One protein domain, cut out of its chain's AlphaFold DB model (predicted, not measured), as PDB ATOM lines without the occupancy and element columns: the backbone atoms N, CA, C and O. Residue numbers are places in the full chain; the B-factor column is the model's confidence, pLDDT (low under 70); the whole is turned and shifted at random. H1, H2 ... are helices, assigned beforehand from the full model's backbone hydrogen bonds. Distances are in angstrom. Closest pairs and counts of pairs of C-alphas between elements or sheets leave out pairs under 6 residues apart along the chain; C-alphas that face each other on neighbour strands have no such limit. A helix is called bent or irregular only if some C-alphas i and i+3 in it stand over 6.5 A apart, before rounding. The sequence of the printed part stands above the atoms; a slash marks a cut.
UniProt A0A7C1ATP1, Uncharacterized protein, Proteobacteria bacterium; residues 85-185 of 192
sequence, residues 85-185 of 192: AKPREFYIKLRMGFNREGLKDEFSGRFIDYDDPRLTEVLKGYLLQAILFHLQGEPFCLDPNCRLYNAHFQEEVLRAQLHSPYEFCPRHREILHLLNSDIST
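Overview. This is residues 85 to 185 of the 192 residues of an uncharacterized protein of Proteobacteria bacterium (UniProt A0A7C1ATP1). The model is a long, loose rod of helices: H4 sits in the middle beside the first turns of the long helix H3, a small hairpin of H1 and H2 makes one end, and H5 makes the other, with residues 180 to 185 sticking out. The long stretch of residues 137 to 153 folds back from the end of H3 to H4. The printed part has 101 residues with five named helices, H1 to H5 in order, and no named strand; the class is all helix. The whole is loose, with a radius of gyration of the C-alphas of 16.7 A, and spans 61 by 24 by 24 A.

Along the chain. H1 is residues 88 to 95, beginning at C-alpha 88 (-0.533, 113.563, 2.800), and H2 is residues 100 to 106. H3, residues 119 to 136, is 25.6 A long. H4, residues 154 to 163, is 12.2 A long and only just irregular: C-alphas 160 and 163 are 6.53 A apart. H5, residues 170 to 183, is 20.5 A long and ends at C-alpha 183 (-24.897, 82.144, 22.294).

Arrangement. H1 and H2 form a helical hairpin and touch, their closest C-alphas, of Phe 90 and Leu 103, 6.7 A apart, at a steep tilt of 40 degrees, opposite ways. H2 and H3 are apart. H3 touches H4 with residues 121 to 125 alone, about perpendicular at 87 degrees; the closest C-alphas, of Val 122 and Gln 161, are 5.5 A apart. H5 touches no helix but is near H3, with 5 pairs of C-alphas within 10 A. Every O i to N i+4 pair is within hydrogen-bond range in H1, H2, H4 and H5; in H3, 13 of 14 are.

Size, cuts and confidence. The two C-alphas farthest apart, of Gly 97 and Thr 185, are 61.7 A apart. The printed part has no cut. The links H2 to H3 and H3 to H4 are long, with 12 and 17 residues. Mean pLDDT of the printed part is 92.8; residues 182 to 185 are under 70.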
ATOM      1  N   ALA A  85      -8.442 108.749   2.421       96.69
ATOM      2  CA  ALA A  85      -7.388 109.584   1.868       96.69
ATOM      3  C   ALA A  85      -6.023 108.885   1.965       96.69
ATOM      4  O   ALA A  85      -5.656 108.328   2.999       96.69
ATOM      5  N   LYS A  86      -5.239 108.936   0.887       96.25
ATOM      6  CA  LYS A  86      -3.853 108.437   0.871       96.25
ATOM      7  C   LYS A  86      -2.951 109.311   1.773       96.25
ATOM      8  O   LYS A  86      -3.388 110.385   2.204       96.25
ATOM      9  N   PRO A  87      -1.705 108.898   2.073       95.75
ATOM     10  CA  PRO A  87      -0.783 109.718   2.860       95.75
ATOM     11  C   PRO A  87      -0.660 111.148   2.324       95.75
ATOM     12  O   PRO A  87      -0.667 111.375   1.111       95.75
ATOM     13  N   ARG A  88      -0.542 112.144   3.208       93.75
ATOM     14  CA  ARG A  88      -0.533 113.563   2.800       93.75
ATOM     15  C   ARG A  88       0.611 113.875   1.835       93.75
ATOM     16  O   ARG A  88       0.427 114.654   0.897       93.75
ATOM     17  N   GLU A  89       1.766 113.245   2.031       95.50
ATOM     18  CA  GLU A  89       2.953 113.427   1.194       95.50
ATOM     19  C   GLU A  89       2.715 112.961  -0.248       95.50
ATOM     20  O   GLU A  89       3.242 113.577  -1.175       95.50
ATOM     21  N   PHE A  90       1.855 111.954  -0.453       95.50
ATOM     22  CA  PHE A  90       1.453 111.487  -1.781       95.50
ATOM     23  C   PHE A  90       0.843 112.637  -2.598       95.50
ATOM     24  O   PHE A  90       1.222 112.882  -3.743       95.50
ATOM     25  N   TYR A  91      -0.065 113.409  -1.990       93.75
ATOM     26  CA  TYR A  91      -0.710 114.549  -2.648       93.75
ATOM     27  C   TYR A  91       0.216 115.758  -2.803       93.75
ATOM     28  O   TYR A  91       0.060 116.535  -3.748       93.75
ATOM     29  N   ILE A  92       1.170 115.953  -1.888       95.69
ATOM     30  CA  ILE A  92       2.196 116.996  -2.028       95.69
ATOM     31  C   ILE A  92       3.046 116.703  -3.264       95.69
ATOM     32  O   ILE A  92       3.142 117.558  -4.141       95.69
ATOM     33  N   LYS A  93       3.573 115.482  -3.391       95.81
ATOM     34  CA  LYS A  93       4.382 115.089  -4.549       95.81
ATOM     35  C   LYS A  93       3.594 115.107  -5.853       95.81
ATOM     36  O   LYS A  93       4.099 115.603  -6.855       95.81
ATOM     37  N   LEU A  94       2.332 114.679  -5.845       93.88
ATOM     38  CA  LEU A  94       1.487 114.776  -7.038       93.88
ATOM     39  C   LEU A  94       1.356 116.233  -7.526       93.88
ATOM     40  O   LEU A  94       1.444 116.493  -8.723       93.88
ATOM     41  N   ARG A  95       1.219 117.199  -6.607       95.50
ATOM     42  CA  ARG A  95       1.194 118.638  -6.939       95.50
ATOM     43  C   ARG A  95       2.543 119.186  -7.409       95.50
ATOM     44  O   ARG A  95       2.562 120.181  -8.122       95.50
ATOM     45  N   MET A  96       3.648 118.539  -7.045       95.50
ATOM     46  CA  MET A  96       4.993 118.856  -7.539       95.50
ATOM     47  C   MET A  96       5.285 118.248  -8.923       95.50
ATOM     48  O   MET A  96       6.388 118.414  -9.434       95.50
ATOM     49  N   GLY A  97       4.318 117.555  -9.538       94.88
ATOM     50  CA  GLY A  97       4.435 117.011 -10.894       94.88
ATOM     51  C   GLY A  97       4.971 115.580 -10.973       94.88
ATOM     52  O   GLY A  97       5.244 115.101 -12.071       94.88
ATOM     53  N   PHE A  98       5.106 114.878  -9.842       94.88
ATOM     54  CA  PHE A  98       5.468 113.459  -9.850       94.88
ATOM     55  C   PHE A  98       4.350 112.617 -10.477       94.88
ATOM     56  O   PHE A  98       3.161 112.900 -10.302       94.88
ATOM     57  N   ASN A  99       4.723 111.562 -11.205       93.94
ATOM     58  CA  ASN A  99       3.752 110.677 -11.838       93.94
ATOM     59  C   ASN A  99       3.018 109.825 -10.790       93.94
ATOM     60  O   ASN A  99       3.582 109.371  -9.799       93.94
ATOM     61  N   ARG A 100       1.729 109.571 -11.024       89.94
ATOM     62  CA  ARG A 100       0.918 108.790 -10.081       89.94
ATOM     63  C   ARG A 100       1.426 107.355  -9.927       89.94
ATOM     64  O   ARG A 100       1.372 106.832  -8.823       89.94
ATOM     65  N   GLU A 101       1.892 106.738 -11.009       89.69
ATOM     66  CA  GLU A 101       2.396 105.358 -11.003       89.69
ATOM     67  C   GLU A 101       3.671 105.227 -10.165       89.69
ATOM     68  O   GLU A 101       3.701 104.412  -9.254       89.69
ATOM     69  N   GLY A 102       4.662 106.106 -10.354       91.25
ATOM     70  CA  GLY A 102       5.879 106.082  -9.536       91.25
ATOM     71  C   GLY A 102       5.614 106.385  -8.060       91.25
ATOM     72  O   GLY A 102       6.249 105.806  -7.183       91.25
ATOM     73  N   LEU A 103       4.617 107.226  -7.757       93.06
ATOM     74  CA  LEU A 103       4.184 107.437  -6.374       93.06
ATOM     75  C   LEU A 103       3.498 106.209  -5.768       93.06
ATOM     76  O   LEU A 103       3.567 106.036  -4.554       93.06
ATOM     77  N   LYS A 104       2.831 105.361  -6.562       89.88
ATOM     78  CA  LYS A 104       2.269 104.109  -6.037       89.88
ATOM     79  C   LYS A 104       3.373 103.164  -5.575       89.88
ATOM     80  O   LYS A 104       3.236 102.583  -4.503       89.88
ATOM     81  N   ASP A 105       4.467 103.084  -6.326       90.81
ATOM     82  CA  ASP A 105       5.627 102.274  -5.949       90.81
ATOM     83  C   ASP A 105       6.331 102.853  -4.716       90.81
ATOM     84  O   ASP A 105       6.608 102.132  -3.759       90.81
ATOM     85  N   GLU A 106       6.561 104.170  -4.692       93.81
ATOM     86  CA  GLU A 106       7.238 104.845  -3.578       93.81
ATOM     87  C   GLU A 106       6.471 104.715  -2.251       93.81
ATOM     88  O   GLU A 106       7.065 104.524  -1.190       93.81
ATOM     89  N   PHE A 107       5.141 104.811  -2.303       94.69
ATOM     90  CA  PHE A 107       4.267 104.701  -1.133       94.69
ATOM     91  C   PHE A 107       3.689 103.292  -0.958       94.69
ATOM     92  O   PHE A 107       2.735 103.113  -0.191       94.69
ATOM     93  N   SER A 108       4.252 102.296  -1.644       92.00
ATOM     94  CA  SER A 108       3.812 100.911  -1.536       92.00
ATOM     95  C   SER A 108       3.786 100.459  -0.073       92.00
ATOM     96  O   SER A 108       4.638 100.821   0.741       92.00
ATOM     97  N   GLY A 109       2.737  99.726   0.296       94.00
ATOM     98  CA  GLY A 109       2.501  99.288   1.670       94.00
ATOM     99  C   GLY A 109       1.843 100.326   2.590       94.00
ATOM    100  O   GLY A 109       1.256  99.912   3.590       94.00
ATOM    101  N   ARG A 110       1.842 101.629   2.253       96.69
ATOM    102  CA  ARG A 110       1.216 102.705   3.064       96.69
ATOM    103  C   ARG A 110      -0.260 102.971   2.748       96.69
ATOM    104  O   ARG A 110      -0.891 103.807   3.389       96.69
ATOM    105  N   PHE A 111      -0.822 102.271   1.771       96.88
ATOM    106  CA  PHE A 111      -2.255 102.235   1.483       96.88
ATOM    107  C   PHE A 111      -2.634 100.876   0.886       96.88
ATOM    108  O   PHE A 111      -1.749 100.109   0.499       96.88
ATOM    109  N   ILE A 112      -3.931 100.576   0.842       96.62
ATOM    110  CA  ILE A 112      -4.489  99.407   0.150       96.62
ATOM    111  C   ILE A 112      -4.760  99.785  -1.311       96.62
ATOM    112  O   ILE A 112      -5.399 100.806  -1.569       96.62
ATOM    113  N   ASP A 113      -4.278  98.982  -2.261       94.12
ATOM    114  CA  ASP A 113      -4.587  99.130  -3.693       94.12
ATOM    115  C   ASP A 113      -5.481  97.977  -4.181       94.12
ATOM    116  O   ASP A 113      -5.787  97.035  -3.445       94.12
ATOM    117  N   TYR A 114      -5.925  98.050  -5.433       92.25
ATOM    118  CA  TYR A 114      -6.616  96.940  -6.079       92.25
ATOM    119  C   TYR A 114      -5.737  95.684  -6.104       92.25
ATOM    120  O   TYR A 114      -4.536  95.770  -6.353       92.25
ATOM    121  N   ASP A 115      -6.368  94.528  -5.887       90.00
ATOM    122  CA  ASP A 115      -5.735  93.202  -5.822       90.00
ATOM    123  C   ASP A 115      -4.709  93.030  -4.684       90.00
ATOM    124  O   ASP A 115      -3.946  92.064  -4.661       90.00
ATOM    125  N   ASP A 116      -4.708  93.936  -3.702       95.00
ATOM    126  CA  ASP A 116      -3.889  93.803  -2.504       95.00
ATOM    127  C   ASP A 116      -4.410  92.657  -1.613       95.00
ATOM    128  O   ASP A 116      -5.580  92.677  -1.207       95.00
ATOM    129  N   PRO A 117      -3.570  91.672  -1.240       95.44
ATOM    130  CA  PRO A 117      -3.994  90.542  -0.412       95.44
ATOM    131  C   PRO A 117      -4.498  90.965   0.978       95.44
ATOM    132  O   PRO A 117      -5.252  90.229   1.616       95.44
ATOM    133  N   ARG A 118      -4.128  92.160   1.455       97.50
ATOM    134  CA  ARG A 118      -4.578  92.711   2.741       97.50
ATOM    135  C   ARG A 118      -6.042  93.163   2.712       97.50
ATOM    136  O   ARG A 118      -6.637  93.347   3.773       97.50
ATOM    137  N   LEU A 119      -6.647  93.319   1.529       96.94
ATOM    138  CA  LEU A 119      -8.018  93.815   1.373       96.94
ATOM    139  C   LEU A 119      -9.051  92.914   2.065       96.94
ATOM    140  O   LEU A 119     -10.011  93.423   2.639       96.94
ATOM    141  N   THR A 120      -8.831  91.595   2.091       96.69
ATOM    142  CA  THR A 120      -9.697  90.654   2.821       96.69
ATOM    143  C   THR A 120      -9.695  90.920   4.327       96.69
ATOM    144  O   THR A 120     -10.758  90.922   4.944       96.69
ATOM    145  N   GLU A 121      -8.533  91.183   4.928       97.38
ATOM    146  CA  GLU A 121      -8.447  91.477   6.365       97.38
ATOM    147  C   GLU A 121      -9.085  92.817   6.723       97.38
ATOM    148  O   GLU A 121      -9.763  92.927   7.748       97.38
ATOM    149  N   VAL A 122      -8.938  93.814   5.852       98.31
ATOM    150  CA  VAL A 122      -9.606  95.111   6.005       98.31
ATOM    151  C   VAL A 122     -11.125  94.958   5.879       98.31
ATOM    152  O   VAL A 122     -11.868  95.487   6.706       98.31
ATOM    153  N   LEU A 123     -11.601  94.183   4.899       98.31
ATOM    154  CA  LEU A 123     -13.026  93.915   4.695       98.31
ATOM    155  C   LEU A 123     -13.676  93.265   5.925       98.31
ATOM    156  O   LEU A 123     -14.787  93.648   6.286       98.31
ATOM    157  N   LYS A 124     -12.982  92.347   6.615       97.62
ATOM    158  CA  LYS A 124     -13.472  91.750   7.873       97.62
ATOM    159  C   LYS A 124     -13.788  92.803   8.940       97.62
ATOM    160  O   LYS A 124     -14.794  92.669   9.628       97.62
ATOM    161  N   GLY A 125     -12.992  93.867   9.052       97.12
ATOM    162  CA  GLY A 125     -13.284  94.969   9.975       97.12
ATOM    163  C   GLY A 125     -14.562  95.719   9.624       97.12
ATOM    164  O   GLY A 125     -15.400  95.941  10.493       97.12
ATOM    165  N   TYR A 126     -14.756  96.053   8.346       98.12
ATOM    166  CA  TYR A 126     -15.990  96.701   7.882       98.12
ATOM    167  C   TYR A 126     -17.224  95.795   8.040       98.12
ATOM    168  O   TYR A 126     -18.304  96.283   8.368       98.12
ATOM    169  N   LEU A 127     -17.070  94.476   7.872       97.56
ATOM    170  CA  LEU A 127     -18.128  93.503   8.173       97.56
ATOM    171  C   LEU A 127     -18.494  93.516   9.662       97.56
ATOM    172  O   LEU A 127     -19.673  93.558   9.999       97.56
ATOM    173  N   LEU A 128     -17.501  93.544  10.555       95.25
ATOM    174  CA  LEU A 128     -17.734  93.642  11.999       95.25
ATOM    175  C   LEU A 128     -18.431  94.951  12.389       95.25
ATOM    176  O   LEU A 128     -19.323  94.930  13.234       95.25
ATOM    177  N   GLN A 129     -18.075  96.071  11.754       96.50
ATOM    178  CA  GLN A 129     -18.773  97.348  11.943       96.50
ATOM    179  C   GLN A 129     -20.250  97.255  11.520       96.50
ATOM    180  O   GLN A 129     -21.114  97.742  12.245       96.50
ATOM    181  N   ALA A 130     -20.561  96.583  10.403       96.06
ATOM    182  CA  ALA A 130     -21.946  96.360   9.972       96.06
ATOM    183  C   ALA A 130     -22.737  95.480  10.955       96.06
ATOM    184  O   ALA A 130     -23.884  95.788  11.275       96.06
ATOM    185  N   ILE A 131     -22.118  94.410  11.464       92.88
ATOM    186  CA  ILE A 131     -22.738  93.516  12.454       92.88
ATOM    187  C   ILE A 131     -23.036  94.279  13.747       92.88
ATOM    188  O   ILE A 131     -24.160  94.242  14.239       92.88
ATOM    189  N   LEU A 132     -22.061  95.012  14.288       92.31
ATOM    190  CA  LEU A 132     -22.261  95.760  15.531       92.31
ATOM    191  C   LEU A 132     -23.228  96.928  15.367       92.31
ATOM    192  O   LEU A 132     -24.004  97.186  16.281       92.31
ATOM    193  N   PHE A 133     -23.262  97.572  14.200       93.56
ATOM    194  CA  PHE A 133     -24.311  98.536  13.895       93.56
ATOM    195  C   PHE A 133     -25.701  97.903  13.962       93.56
ATOM    196  O   PHE A 133     -26.599  98.477  14.571       93.56
ATOM    197  N   HIS A 134     -25.883  96.711  13.394       90.50
ATOM    198  CA  HIS A 134     -27.169  96.016  13.450       90.50
ATOM    199  C   HIS A 134     -27.572  95.655  14.891       90.50
ATOM    200  O   HIS A 134     -28.746  95.723  15.236       90.50
ATOM    201  N   LEU A 135     -26.600  95.302  15.738       86.44
ATOM    202  CA  LEU A 135     -26.847  94.886  17.123       86.44
ATOM    203  C   LEU A 135     -26.997  96.056  18.109       86.44
ATOM    204  O   LEU A 135     -27.702  95.923  19.105       86.44
ATOM    205  N   GLN A 136     -26.308  97.176  17.881       87.25
ATOM    206  CA  GLN A 136     -26.161  98.255  18.871       87.25
ATOM    207  C   GLN A 136     -26.474  99.657  18.336       87.25
ATOM    208  O   GLN A 136     -26.516 100.609  19.112       87.25
ATOM    209  N   GLY A 137     -26.661  99.816  17.026       88.19
ATOM    210  CA  GLY A 137     -26.926 101.100  16.371       88.19
ATOM    211  C   GLY A 137     -25.705 102.011  16.190       88.19
ATOM    212  O   GLY A 137     -25.814 103.026  15.506       88.19
ATOM    213  N   GLU A 138     -24.536 101.669  16.743       88.06
ATOM    214  CA  GLU A 138     -23.296 102.445  16.597       88.06
ATOM    215  C   GLU A 138     -22.223 101.618  15.854       88.06
ATOM    216  O   GLU A 138     -21.760 100.609  16.388       88.06
ATOM    217  N   PRO A 139     -21.791 102.014  14.637       87.88
ATOM    218  CA  PRO A 139     -20.808 101.243  13.869       87.88
ATOM    219  C   PRO A 139     -19.355 101.527  14.267       87.88
ATOM    220  O   PRO A 139     -18.451 100.787  13.879       87.88
ATOM    221  N   PHE A 140     -19.109 102.648  14.947       94.44
ATOM    222  CA  PHE A 140     -17.805 103.298  14.959       94.44
ATOM    223  C   PHE A 140     -17.200 103.418  16.352       94.44
ATOM    224  O   PHE A 140     -17.847 103.800  17.322       94.44
ATOM    225  N   CYS A 141     -15.894 103.182  16.418       95.69
ATOM    226  CA  CYS A 141     -15.057 103.466  17.569       95.69
ATOM    227  C   CYS A 141     -14.185 104.702  17.316       95.69
ATOM    228  O   CYS A 141     -13.776 104.976  16.188       95.69
ATOM    229  N   LEU A 142     -13.849 105.415  18.391       95.88
ATOM    230  CA  LEU A 142     -12.906 106.539  18.368       95.88
ATOM    231  C   LEU A 142     -11.462 106.122  18.688       95.88
ATOM    232  O   LEU A 142     -10.548 106.926  18.535       95.88
ATOM    233  N   ASP A 143     -11.246 104.885  19.138       97.62
ATOM    234  CA  ASP A 143      -9.912 104.365  19.434       97.62
ATOM    235  C   ASP A 143      -9.206 103.951  18.129       97.62
ATOM    236  O   ASP A 143      -9.670 103.010  17.481       97.62
ATOM    237  N   PRO A 144      -8.081 104.594  17.752       97.38
ATOM    238  CA  PRO A 144      -7.380 104.349  16.489       97.38
ATOM    239  C   PRO A 144      -6.753 102.954  16.366       97.38
ATOM    240  O   PRO A 144      -6.269 102.589  15.297       97.38
ATOM    241  N   ASN A 145      -6.705 102.191  17.457       97.94
ATOM    242  CA  ASN A 145      -6.214 100.817  17.483       97.94
ATOM    243  C   ASN A 145      -7.367  99.799  17.545       97.94
ATOM    244  O   ASN A 145      -7.140  98.597  17.463       97.94
ATOM    245  N   CYS A 146      -8.614 100.234  17.715       97.94
ATOM    246  CA  CYS A 146      -9.745  99.317  17.667       97.94
ATOM    247  C   CYS A 146     -10.065  98.961  16.212       97.94
ATOM    248  O   CYS A 146     -10.156  99.848  15.364       97.94
ATOM    249  N   ARG A 147     -10.364  97.691  15.926       96.25
ATOM    250  CA  ARG A 147     -10.777  97.230  14.589       96.25
ATOM    251  C   ARG A 147     -12.064  97.891  14.071       96.25
ATOM    252  O   ARG A 147     -12.367  97.831  12.884       96.25
ATOM    253  N   LEU A 148     -12.798  98.576  14.944       96.81
ATOM    254  CA  LEU A 148     -14.007  99.340  14.624       96.81
ATOM    255  C   LEU A 148     -13.744 100.846  14.457       96.81
ATOM    256  O   LEU A 148     -14.685 101.632  14.437       96.81
ATOM    257  N   TYR A 149     -12.481 101.275  14.395       98.00
ATOM    258  CA  TYR A 149     -12.128 102.687  14.257       98.00
ATOM    259  C   TYR A 149     -12.743 103.322  13.003       98.00
ATOM    260  O   TYR A 149     -12.694 102.746  11.913       98.00
ATOM    261  N   ASN A 150     -13.276 104.540  13.148       96.06
ATOM    262  CA  ASN A 150     -13.750 105.349  12.025       96.06
ATOM    263  C   ASN A 150     -12.575 106.016  11.286       96.06
ATOM    264  O   ASN A 150     -12.302 107.210  11.446       96.06
ATOM    265  N   ALA A 151     -11.850 105.212  10.511       96.56
ATOM    266  CA  ALA A 151     -10.695 105.645   9.736       96.56
ATOM    267  C   ALA A 151     -11.099 106.483   8.511       96.56
ATOM    268  O   ALA A 151     -11.953 106.084   7.717       96.56
ATOM    269  N   HIS A 152     -10.411 107.609   8.319       95.75
ATOM    270  CA  HIS A 152     -10.577 108.517   7.181       95.75
ATOM    271  C   HIS A 152      -9.350 108.527   6.261       95.75
ATOM    272  O   HIS A 152      -9.457 108.905   5.091       95.75
ATOM    273  N   PHE A 153      -8.191 108.101   6.764       97.75
ATOM    274  CA  PHE A 153      -6.951 107.951   6.007       97.75
ATOM    275  C   PHE A 153      -6.576 106.478   5.826       97.75
ATOM    276  O   PHE A 153      -6.816 105.638   6.689       97.75
ATOM    277  N   GLN A 154      -5.910 106.161   4.720       98.19
ATOM    278  CA  GLN A 154      -5.381 104.826   4.433       98.19
ATOM    279  C   GLN A 154      -4.453 104.320   5.546       98.19
ATOM    280  O   GLN A 154      -4.536 103.165   5.943       98.19
ATOM    281  N   GLU A 155      -3.616 105.188   6.115       97.81
ATOM    282  CA  GLU A 155      -2.724 104.807   7.218       97.81
ATOM    283  C   GLU A 155      -3.490 104.488   8.510       97.81
ATOM    284  O   GLU A 155      -3.071 103.618   9.273       97.81
ATOM    285  N   GLU A 156      -4.641 105.126   8.735       98.12
ATOM    286  CA  GLU A 156      -5.538 104.798   9.846       98.12
ATOM    287  C   GLU A 156      -6.237 103.457   9.622       98.12
ATOM    288  O   GLU A 156      -6.336 102.663  10.556       98.12
ATOM    289  N   VAL A 157      -6.663 103.171   8.384       98.31
ATOM    290  CA  VAL A 157      -7.208 101.858   8.007       98.31
ATOM    291  C   VAL A 157      -6.168 100.774   8.278       98.31
ATOM    292  O   VAL A 157      -6.454  99.816   8.990       98.31
ATOM    293  N   LEU A 158      -4.941 100.937   7.777       98.31
ATOM    294  CA  LEU A 158      -3.862  99.970   7.999       98.31
ATOM    295  C   LEU A 158      -3.558  99.782   9.489       98.31
ATOM    296  O   LEU A 158      -3.390  98.652   9.947       98.31
ATOM    297  N   ARG A 159      -3.524 100.874  10.258       98.00
ATOM    298  CA  ARG A 159      -3.319 100.817  11.707       98.00
ATOM    299  C   ARG A 159      -4.410 100.004  12.394       98.00
ATOM    300  O   ARG A 159      -4.088  99.039  13.074       98.00
ATOM    301  N   ALA A 160      -5.673 100.375  12.208       98.00
ATOM    302  CA  ALA A 160      -6.795  99.754  12.904       98.00
ATOM    303  C   ALA A 160      -7.037  98.299  12.472       98.00
ATOM    304  O   ALA A 160      -7.481  97.488  13.280       98.00
ATOM    305  N   GLN A 161      -6.758  97.967  11.208       97.75
ATOM    306  CA  GLN A 161      -7.098  96.661  10.636       97.75
ATOM    307  C   GLN A 161      -5.954  95.649  10.653       97.75
ATOM    308  O   GLN A 161      -6.228  94.453  10.700       97.75
ATOM    309  N   LEU A 162      -4.695  96.096  10.586       97.38
ATOM    310  CA  LEU A 162      -3.550  95.204  10.352       97.38
ATOM    311  C   LEU A 162      -2.419  95.361  11.368       97.38
ATOM    312  O   LEU A 162      -1.754  94.382  11.690       97.38
ATOM    313  N   HIS A 163      -2.151  96.583  11.835       97.12
ATOM    314  CA  HIS A 163      -0.938  96.883  12.611       97.12
ATOM    315  C   HIS A 163      -1.213  97.246  14.074       97.12
ATOM    316  O   HIS A 163      -0.304  97.664  14.793       97.12
ATOM    317  N   SER A 164      -2.464  97.142  14.510       96.44
ATOM    318  CA  SER A 164      -2.852  97.501  15.864       96.44
ATOM    319  C   SER A 164      -2.214  96.563  16.902       96.44
ATOM    320  O   SER A 164      -2.147  95.355  16.667       96.44
ATOM    321  N   PRO A 165      -1.800  97.068  18.084       96.75
ATOM    322  CA  PRO A 165      -1.330  96.215  19.178       96.75
ATOM    323  C   PRO A 165      -2.429  95.329  19.794       96.75
ATOM    324  O   PRO A 165      -2.118  94.429  20.571       96.75
ATOM    325  N   TYR A 166      -3.706  95.590  19.505       96.38
ATOM    326  CA  TYR A 166      -4.836  94.774  19.948       96.38
ATOM    327  C   TYR A 166      -5.987  94.843  18.948       96.38
ATOM    328  O   TYR A 166      -6.160  95.832  18.252       96.38
ATOM    329  N   GLU A 167      -6.830  93.814  18.913       94.19
ATOM    330  CA  GLU A 167      -7.924  93.772  17.938       94.19
ATOM    331  C   GLU A 167      -9.100  94.685  18.321       94.19
ATOM    332  O   GLU A 167      -9.612  95.441  17.503       94.19
ATOM    333  N   PHE A 168      -9.500  94.690  19.593       96.44
ATOM    334  CA  PHE A 168     -10.610  95.509  20.083       96.44
ATOM    335  C   PHE A 168     -10.206  96.268  21.345       96.44
ATOM    336  O   PHE A 168      -9.486  95.737  22.198       96.44
ATOM    337  N   CYS A 169     -10.690  97.505  21.481       97.06
ATOM    338  CA  CYS A 169     -10.526  98.277  22.711       97.06
ATOM    339  C   CYS A 169     -11.312  97.630  23.873       97.06
ATOM    340  O   CYS A 169     -12.198  96.806  23.621       97.06
ATOM    341  N   PRO A 170     -11.039  97.986  25.146       96.81
ATOM    342  CA  PRO A 170     -11.703  97.374  26.301       96.81
ATOM    343  C   PRO A 170     -13.236  97.336  26.196       96.81
ATOM    344  O   PRO A 170     -13.819  96.276  26.398       96.81
ATOM    345  N   ARG A 171     -13.860  98.444  25.764       94.12
ATOM    346  CA  ARG A 171     -15.315  98.542  25.542       94.12
ATOM    347  C   ARG A 171     -15.820  97.487  24.552       94.12
ATOM    348  O   ARG A 171     -16.789  96.792  24.826       94.12
ATOM    349  N   HIS A 172     -15.174  97.361  23.395       94.62
ATOM    350  CA  HIS A 172     -15.636  96.441  22.353       94.62
ATOM    351  C   HIS A 172     -15.301  94.981  22.655       94.62
ATOM    352  O   HIS A 172     -16.044  94.099  22.239       94.62
ATOM    353  N   ARG A 173     -14.244  94.709  23.433       94.81
ATOM    354  CA  ARG A 173     -14.012  93.362  23.973       94.81
ATOM    355  C   ARG A 173     -15.150  92.925  24.883       94.81
ATOM    356  O   ARG A 173     -15.640  91.817  24.729       94.81
ATOM    357  N   GLU A 174     -15.583  93.791  25.795       92.81
ATOM    358  CA  GLU A 174     -16.695  93.497  26.703       92.81
ATOM    359  C   GLU A 174     -17.995  93.217  25.938       92.81
ATOM    360  O   GLU A 174     -18.636  92.196  26.173       92.81
ATOM    361  N   ILE A 175     -18.320  94.048  24.943       90.31
ATOM    362  CA  ILE A 175     -19.470  93.833  24.053       90.31
ATOM    363  C   ILE A 175     -19.415  92.456  23.377       90.31
ATOM    364  O   ILE A 175     -20.388  91.708  23.412       90.31
ATOM    365  N   LEU A 176     -18.275  92.099  22.779       89.38
ATOM    366  CA  LEU A 176     -18.113  90.812  22.099       89.38
ATOM    367  C   LEU A 176     -18.150  89.627  23.075       89.38
ATOM    368  O   LEU A 176     -18.638  88.556  22.720       89.38
ATOM    369  N   HIS A 177     -17.657  89.802  24.303       89.75
ATOM    370  CA  HIS A 177     -17.765  88.786  25.347       89.75
ATOM    371  C   HIS A 177     -19.222  88.513  25.728       89.75
ATOM    372  O   HIS A 177     -19.598  87.346  25.796       89.75
ATOM    373  N   LEU A 178     -20.032  89.562  25.910       86.62
ATOM    374  CA  LEU A 178     -21.456  89.435  26.240       86.62
ATOM    375  C   LEU A 178     -22.236  88.710  25.132       86.62
ATOM    376  O   LEU A 178     -22.966  87.759  25.408       86.62
ATOM    377  N   LEU A 179     -21.991  89.076  23.870       83.69
ATOM    378  CA  LEU A 179     -22.611  88.413  22.718       83.69
ATOM    379  C   LEU A 179     -22.259  86.919  22.644       83.69
ATOM    380  O   LEU A 179     -23.114  86.092  22.345       83.69
ATOM    381  N   ASN A 180     -21.012  86.554  22.949       80.31
ATOM    382  CA  ASN A 180     -20.599  85.150  22.965       80.31
ATOM    383  C   ASN A 180     -21.209  84.366  24.136       80.31
ATOM    384  O   ASN A 180     -21.509  83.182  23.975       80.31
ATOM    385  N   SER A 181     -21.405  84.990  25.301       75.62
ATOM    386  CA  SER A 181     -22.077  84.325  26.424       75.62
ATOM    387  C   SER A 181     -23.558  84.062  26.148       75.62
ATOM    388  O   SER A 181     -24.048  82.998  26.528       75.62
ATOM    389  N   ASP A 182     -24.238  84.945  25.414       61.34
ATOM    390  CA  ASP A 182     -25.649  84.771  25.039       61.34
ATOM    391  C   ASP A 182     -25.867  83.650  24.006       61.34
ATOM    392  O   ASP A 182     -26.936  83.056  23.952       61.34
ATOM    393  N   ILE A 183     -24.847  83.297  23.215       58.69
ATOM    394  CA  ILE A 183     -24.897  82.144  22.294       58.69
ATOM    395  C   ILE A 183     -24.737  80.815  23.056       58.69
ATOM    396  O   ILE A 183     -25.198  79.766  22.606       58.69
ATOM    397  N   SER A 184     -24.071  80.840  24.216       54.44
ATOM    398  CA  SER A 184     -23.815  79.644  25.031       54.44
ATOM    399  C   SER A 184     -24.984  79.238  25.937       54.44
ATOM    400  O   SER A 184     -24.954  78.156  26.528       54.44
ATOM    401  N   THR A 185     -26.030  80.061  26.025       47.59
ATOM    402  CA  THR A 185     -27.300  79.700  26.655       47.59
ATOM    403  C   THR A 185     -28.239  79.129  25.583       47.59
ATOM    404  O   THR A 185     -28.580  79.821  24.625       47.59
TER     405      THR A 185